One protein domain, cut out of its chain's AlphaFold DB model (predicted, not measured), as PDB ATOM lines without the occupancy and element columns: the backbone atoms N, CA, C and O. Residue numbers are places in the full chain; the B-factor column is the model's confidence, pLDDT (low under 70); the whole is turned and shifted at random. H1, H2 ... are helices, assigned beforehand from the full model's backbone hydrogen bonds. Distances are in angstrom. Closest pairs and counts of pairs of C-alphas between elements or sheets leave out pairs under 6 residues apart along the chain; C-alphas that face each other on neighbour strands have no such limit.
ATOM      1  N   ASN A 329     -27.692  38.100 -31.662       77.19
ATOM      2  CA  ASN A 329     -26.863  39.023 -32.445       77.19
ATOM      3  C   ASN A 329     -26.453  40.289 -31.669       77.19
ATOM      4  O   ASN A 329     -25.519  40.974 -32.076       77.19
ATOM      5  N   ASP A 330     -27.116  40.565 -30.551       79.50
ATOM      6  CA  ASP A 330     -26.844  41.634 -29.590       79.50
ATOM      7  C   ASP A 330     -26.190  41.126 -28.289       79.50
ATOM      8  O   ASP A 330     -25.923  41.901 -27.369       79.50
ATOM      9  N   GLY A 331     -25.903  39.824 -28.197       83.00
ATOM     10  CA  GLY A 331     -25.327  39.214 -27.008       83.00
ATOM     11  C   GLY A 331     -23.893  39.674 -26.740       83.00
ATOM     12  O   GLY A 331     -23.103  39.880 -27.662       83.00
ATOM     13  N   VAL A 332     -23.523  39.738 -25.455       85.62
ATOM     14  CA  VAL A 332     -22.186  40.152 -24.972       85.62
ATOM     15  C   VAL A 332     -21.047  39.394 -25.666       85.62
ATOM     16  O   VAL A 332     -19.985  39.959 -25.925       85.62
ATOM     17  N   PHE A 333     -21.262  38.119 -26.005       85.75
ATOM     18  CA  PHE A 333     -20.270  37.323 -26.726       85.75
ATOM     19  C   PHE A 333     -20.057  37.809 -28.164       85.75
ATOM     20  O   PHE A 333     -18.912  37.963 -28.579       85.75
ATOM     21  N   ILE A 334     -21.127  38.090 -28.920       84.31
ATOM     22  CA  ILE A 334     -21.005  38.578 -30.301       84.31
ATOM     23  C   ILE A 334     -20.423  39.994 -30.320       84.31
ATOM     24  O   ILE A 334     -19.569  40.277 -31.154       84.31
ATOM     25  N   THR A 335     -20.794  40.854 -29.370       84.62
ATOM     26  CA  THR A 335     -20.250  42.218 -29.293       84.62
ATOM     27  C   THR A 335     -18.783  42.261 -28.853       84.62
ATOM     28  O   THR A 335     -18.036  43.111 -29.331       84.62
ATOM     29  N   SER A 336     -18.338  41.333 -27.996       89.62
ATOM     30  CA  SER A 336     -16.946  41.291 -27.510       89.62
ATOM     31  C   SER A 336     -16.014  40.473 -28.412       89.62
ATOM     32  O   SER A 336     -14.889  40.890 -28.685       89.62
ATOM     33  N   PHE A 337     -16.450  39.300 -28.883       92.56
ATOM     34  CA  PHE A 337     -15.614  38.395 -29.679       92.56
ATOM     35  C   PHE A 337     -15.705  38.684 -31.182       92.56
ATOM     36  O   PHE A 337     -14.685  38.666 -31.873       92.56
ATOM     37  N   GLY A 338     -16.898  39.034 -31.669       90.06
ATOM     38  CA  GLY A 338     -17.138  39.442 -33.052       90.06
ATOM     39  C   GLY A 338     -17.710  38.359 -33.962       90.06
ATOM     40  O   GLY A 338     -17.770  37.178 -33.618       90.06
ATOM     41  N   SER A 339     -18.134  38.783 -35.152       87.88
ATOM     42  CA  SER A 339     -18.620  37.930 -36.242       87.88
ATOM     43  C   SER A 339     -17.550  37.745 -37.323       87.88
ATOM     44  O   SER A 339     -16.649  38.564 -37.502       87.88
ATOM     45  N   THR A 340     -17.679  36.696 -38.142       88.06
ATOM     46  CA  THR A 340     -16.843  36.520 -39.341       88.06
ATOM     47  C   THR A 340     -16.997  37.663 -40.346       88.06
ATOM     48  O   THR A 340     -16.098  37.872 -41.160       88.06
ATOM     49  N   SER A 341     -18.109  38.403 -40.292       89.56
ATOM     50  CA  SER A 341     -18.388  39.574 -41.132       89.56
ATOM     51  C   SER A 341     -17.763  40.879 -40.631       89.56
ATOM     52  O   SER A 341     -17.866  41.886 -41.328       89.56
ATOM     53  N   ASP A 342     -17.152  40.893 -39.446       92.94
ATOM     54  CA  ASP A 342     -16.616  42.121 -38.862       92.94
ATOM     55  C   ASP A 342     -15.480  42.695 -39.714       92.94
ATOM     56  O   ASP A 342     -14.572  41.982 -40.163       92.94
ATOM     57  N   THR A 343     -15.514  44.009 -39.928       95.25
ATOM     58  CA  THR A 343     -14.438  44.745 -40.594       95.25
ATOM     59  C   THR A 343     -13.238  44.900 -39.658       95.25
ATOM     60  O   THR A 343     -13.351  44.769 -38.439       95.25
ATOM     61  N   ALA A 344     -12.051  45.153 -40.215       95.62
ATOM     62  CA  ALA A 344     -10.873  45.436 -39.400       95.62
ATOM     63  C   ALA A 344     -11.069  46.726 -38.584       95.62
ATOM     64  O   ALA A 344     -11.647  47.697 -39.073       95.62
ATOM     65  N   ALA A 345     -10.556  46.746 -37.353       96.00
ATOM     66  CA  ALA A 345     -10.654  47.910 -36.479       96.00
ATOM     67  C   ALA A 345      -9.961  49.154 -37.078       96.00
ATOM     68  O   ALA A 345      -8.883  49.071 -37.680       96.00
ATOM     69  N   ALA A 346     -10.557  50.331 -36.864       94.00
ATOM     70  CA  ALA A 346     -10.047  51.604 -37.384       94.00
ATOM     71  C   ALA A 346      -8.753  52.077 -36.689       94.00
ATOM     72  O   ALA A 346      -7.918  52.724 -37.324       94.00
ATOM     73  N   SER A 347      -8.535  51.702 -35.424       93.44
ATOM     74  CA  SER A 347      -7.307  51.967 -34.659       93.44
ATOM     75  C   SER A 347      -6.962  50.802 -33.722       93.44
ATOM     76  O   SER A 347      -7.800  49.936 -33.474       93.44
ATOM     77  N   ASP A 348      -5.734  50.786 -33.192       91.44
ATOM     78  CA  ASP A 348      -5.272  49.787 -32.206       91.44
ATOM     79  C   ASP A 348      -5.867  50.015 -30.805       91.44
ATOM     80  O   ASP A 348      -5.774  49.160 -29.932       91.44
ATOM     81  N   THR A 349      -6.504  51.169 -30.603       92.00
ATOM     82  CA  THR A 349      -7.192  51.570 -29.367       92.00
ATOM     83  C   THR A 349      -8.712  51.596 -29.522       92.00
ATOM     84  O   THR A 349      -9.418  52.032 -28.612       92.00
ATOM     85  N   ALA A 350      -9.233  51.182 -30.680       92.38
ATOM     86  CA  ALA A 350     -10.663  51.190 -30.938       92.38
ATOM     87  C   ALA A 350     -11.366  50.180 -30.025       92.38
ATOM     88  O   ALA A 350     -10.935  49.034 -29.900       92.38
ATOM     89  N   VAL A 351     -12.490  50.595 -29.439       92.62
ATOM     90  CA  VAL A 351     -13.410  49.677 -28.764       92.62
ATOM     91  C   VAL A 351     -14.139  48.887 -29.851       92.62
ATOM     92  O   VAL A 351     -15.133  49.344 -30.409       92.62
ATOM     93  N   ALA A 352     -13.577  47.739 -30.210       93.56
ATOM     94  CA  ALA A 352     -14.057  46.860 -31.267       93.56
ATOM     95  C   ALA A 352     -14.003  45.400 -30.807       93.56
ATOM     96  O   ALA A 352     -13.383  45.081 -29.790       93.56
ATOM     97  N   SER A 353     -14.636  44.511 -31.570       94.62
ATOM     98  CA  SER A 353     -14.590  43.081 -31.287       94.62
ATOM     99  C   SER A 353     -13.168  42.525 -31.427       94.62
ATOM    100  O   SER A 353     -12.327  43.059 -32.165       94.62
ATOM    101  N   PHE A 354     -12.896  41.407 -30.753       94.75
ATOM    102  CA  PHE A 354     -11.637  40.679 -30.907       94.75
ATOM    103  C   PHE A 354     -11.343  40.349 -32.381       94.75
ATOM    104  O   PHE A 354     -10.224  40.568 -32.848       94.75
ATOM    105  N   ALA A 355     -12.346  39.893 -33.143       94.81
ATOM    106  CA  ALA A 355     -12.212  39.605 -34.570       94.81
ATOM    107  C   ALA A 355     -11.769  40.839 -35.383       94.81
ATOM    108  O   ALA A 355     -10.862  40.732 -36.216       94.81
ATOM    109  N   SER A 356     -12.341  42.020 -35.117       96.44
ATOM    110  CA  SER A 356     -11.938  43.280 -35.760       96.44
ATOM    111  C   SER A 356     -10.491  43.670 -35.451       96.44
ATOM    112  O   SER A 356      -9.753  44.070 -36.361       96.44
ATOM    113  N   LEU A 357     -10.065  43.548 -34.190       95.81
ATOM    114  CA  LEU A 357      -8.690  43.845 -33.769       95.81
ATOM    115  C   LEU A 357      -7.691  42.845 -34.366       95.81
ATOM    116  O   LEU A 357      -6.644  43.243 -34.877       95.81
ATOM    117  N   PHE A 358      -8.033  41.556 -34.393       94.75
ATOM    118  CA  PHE A 358      -7.189  40.520 -34.986       94.75
ATOM    119  C   PHE A 358      -7.012  40.712 -36.499       94.75
ATOM    120  O   PHE A 358      -5.895  40.642 -37.012       94.75
ATOM    121  N   ARG A 359      -8.085  41.047 -37.230       95.56
ATOM    122  CA  ARG A 359      -7.993  41.397 -38.660       95.56
ATOM    123  C   ARG A 359      -7.073  42.592 -38.900       95.56
ATOM    124  O   ARG A 359      -6.294  42.579 -39.851       95.56
ATOM    125  N   ARG A 360      -7.137  43.608 -38.034       95.00
ATOM    126  CA  ARG A 360      -6.235  44.762 -38.101       95.00
ATOM    127  C   ARG A 360      -4.781  44.344 -37.886       95.00
ATOM    128  O   ARG A 360      -3.934  44.726 -38.688       95.00
ATOM    129  N   LEU A 361      -4.502  43.531 -36.865       93.38
ATOM    130  CA  LEU A 361      -3.162  43.013 -36.583       93.38
ATOM    131  C   LEU A 361      -2.567  42.295 -37.803       93.38
ATOM    132  O   LEU A 361      -1.441  42.583 -38.201       93.38
ATOM    133  N   LEU A 362      -3.339  41.419 -38.451       92.38
ATOM    134  CA  LEU A 362      -2.907  40.734 -39.675       92.38
ATOM    135  C   LEU A 362      -2.624  41.708 -40.832       92.38
ATOM    136  O   LEU A 362      -1.648  41.537 -41.571       92.38
ATOM    137  N   GLY A 363      -3.434  42.763 -40.966       92.06
ATOM    138  CA  GLY A 363      -3.168  43.850 -41.909       92.06
ATOM    139  C   GLY A 363      -1.838  44.558 -41.624       92.06
ATOM    140  O   GLY A 363      -1.048  44.783 -42.541       92.06
ATOM    141  N   GLN A 364      -1.539  44.835 -40.351       90.19
ATOM    142  CA  GLN A 364      -0.280  45.463 -39.937       90.19
ATOM    143  C   GLN A 364       0.939  44.561 -40.171       90.19
ATOM    144  O   GLN A 364       1.969  45.049 -40.629       90.19
ATOM    145  N   PHE A 365       0.827  43.248 -39.940       84.88
ATOM    146  CA  PHE A 365       1.900  42.292 -40.255       84.88
ATOM    147  C   PHE A 365       2.280  42.310 -41.738       84.88
ATOM    148  O   PHE A 365       3.462  42.252 -42.075       84.88
ATOM    149  N   THR A 366       1.292  42.441 -42.625       79.81
ATOM    150  CA  THR A 366       1.532  42.534 -44.072       79.81
ATOM    151  C   THR A 366       2.320  43.802 -44.413       79.81
ATOM    152  O   THR A 366       3.305  43.750 -45.151       79.81
ATOM    153  N   SER A 367       1.947  44.935 -43.813       82.06
ATOM    154  CA  SER A 367       2.659  46.210 -43.965       82.06
ATOM    155  C   SER A 367       4.081  46.167 -43.395       82.06
ATOM    156  O   SER A 367       5.013  46.673 -44.020       82.06
ATOM    157  N   LEU A 368       4.275  45.530 -42.237       79.19
ATOM    158  CA  LEU A 368       5.588  45.352 -41.614       79.19
ATOM    159  C   LEU A 368       6.516  44.504 -42.489       79.19
ATOM    160  O   LEU A 368       7.685  44.842 -42.661       79.19
ATOM    161  N   LEU A 369       5.993  43.427 -43.080       75.69
ATOM    162  CA  LEU A 369       6.767  42.553 -43.956       75.69
ATOM    163  C   LEU A 369       7.229  43.288 -45.227       75.69
ATOM    164  O   LEU A 369       8.374  43.128 -45.653       75.69
ATOM    165  N   LEU A 370       6.377  44.160 -45.780       72.62
ATOM    166  CA  LEU A 370       6.746  45.056 -46.881       72.62
ATOM    167  C   LEU A 370       7.822  46.068 -46.462       72.62
ATOM    168  O   LEU A 370       8.777  46.291 -47.206       72.62
ATOM    169  N   LEU A 371       7.716  46.643 -45.260       70.56
ATOM    170  CA  LEU A 371       8.705  47.590 -44.741       70.56
ATOM    171  C   LEU A 371      10.081  46.937 -44.544       70.56
ATOM    172  O   LEU A 371      11.086  47.532 -44.924       70.56
ATOM    173  N   ILE A 372      10.140  45.713 -44.013       67.19
ATOM    174  CA  ILE A 372      11.395  44.959 -43.854       67.19
ATOM    175  C   ILE A 372      12.063  44.726 -45.219       67.19
ATOM    176  O   ILE A 372      13.278  44.893 -45.342       67.19
ATOM    177  N   GLY A 373      11.282  44.416 -46.260       60.34
ATOM    178  CA  GLY A 373      11.784  44.301 -47.633       60.34
ATOM    179  C   GLY A 373      12.374  45.611 -48.171       60.34
ATOM    180  O   GLY A 373      13.484  45.615 -48.702       60.34
ATOM    181  N   ILE A 374      11.678  46.735 -47.969       58.75
ATOM    182  CA  ILE A 374      12.110  48.069 -48.426       58.75
ATOM    183  C   ILE A 374      13.339  48.564 -47.655       58.75
ATOM    184  O   ILE A 374      14.245  49.152 -48.242       58.75
ATOM    185  N   VAL A 375      13.405  48.334 -46.342       59.31
ATOM    186  CA  VAL A 375      14.558  48.719 -45.514       59.31
ATOM    187  C   VAL A 375      15.798  47.926 -45.926       59.31
ATOM    188  O   VAL A 375      16.874  48.510 -46.033       59.31
ATOM    189  N   ARG A 376      15.651  46.633 -46.250       59.50
ATOM    190  CA  ARG A 376      16.760  45.814 -46.761       59.50
ATOM    191  C   ARG A 376      17.288  46.321 -48.107       59.50
ATOM    192  O   ARG A 376      18.495  46.296 -48.307       59.50
ATOM    193  N   ASP A 377      16.417  46.820 -48.985       56.47
ATOM    194  CA  ASP A 377      16.806  47.401 -50.281       56.47
ATOM    195  C   ASP A 377      17.417  48.814 -50.149       56.47
ATOM    196  O   ASP A 377      18.380  49.152 -50.837       56.47
ATOM    197  N   ARG A 378      16.925  49.628 -49.198       58.84
ATOM    198  CA  ARG A 378      17.441  50.984 -48.909       58.84
ATOM    199  C   ARG A 378      18.750  51.018 -48.117       58.84
ATOM    200  O   ARG A 378      19.423  52.044 -48.144       58.84
ATOM    201  N   LEU A 379      19.095  49.950 -47.399       61.44
ATOM    202  CA  LEU A 379      20.376  49.818 -46.690       61.44
ATOM    203  C   LEU A 379      21.526  49.368 -47.602       61.44
ATOM    204  O   LEU A 379      22.671  49.394 -47.161       61.44
ATOM    205  N   MET A 380      21.249  48.947 -48.839       67.88
ATOM    206  CA  MET A 380      22.294  48.598 -49.801       67.88
ATOM    207  C   MET A 380      22.787  49.859 -50.526       67.88
ATOM    208  O   MET A 380      21.953  50.672 -50.941       67.88
TER     209      MET A 380
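AT A GLANCE: This is residues 329 to 380 of the 493 residues of an uncharacterized protein of Nostoc commune NIES-4072 (UniProt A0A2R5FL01). A short helix, H1, and a long helix, H2, follow each other nearly end to end and make a rod, with a wide loop, residues 338 to 353, swinging out between them and folding back to bring the first residues of H2 close to the last of H1. Residues 364 to 380, of which 364 to 378 belong to H2, stick out from the body as a bare arm. The printed part has 52 residues with two named helices, in the order H1, H2, and no named strand; the class is all helix. The whole is extended, with a radius of gyration of the C-alphas of 15.3 A and spans of 54 by 19 by 11 A.

HOW THE PARTS SIT: H1, residues 332 to 337, and H2, residues 354 to 378, only just touch, with 3 pairs of C-alphas within 8 A. H2 touches H1 with residues 354 to 355 alone. The closest C-alphas of the two helices are those of Phe 337 and Phe 354, 4.7 A apart. The helices run the same way at a shallow tilt of 14 degrees, and their centres are 26.1 A apart. In H1 and H2 every O i to N i+4 pair is within hydrogen-bond range.

IN THESE COORDINATES: H1 begins with C-alpha 332 at (-22.186, 40.152, -24.972) and measures 8.3 A from first to last C-alpha. H2 begins with C-alpha 354 at (-11.637, 40.679, -30.907), ends with C-alpha 378 at (17.441, 50.984, -48.909) and measures 35.7 A.

THE WHOLE: The two C-alphas farthest apart are those of Gly 331 and Met 380, at 53.6 A. The printed part has no cut. The link from H1 to H2, 16 residues, is long. The mean pLDDT of the printed part is 84.1, and residues 372 to 380 are under 70.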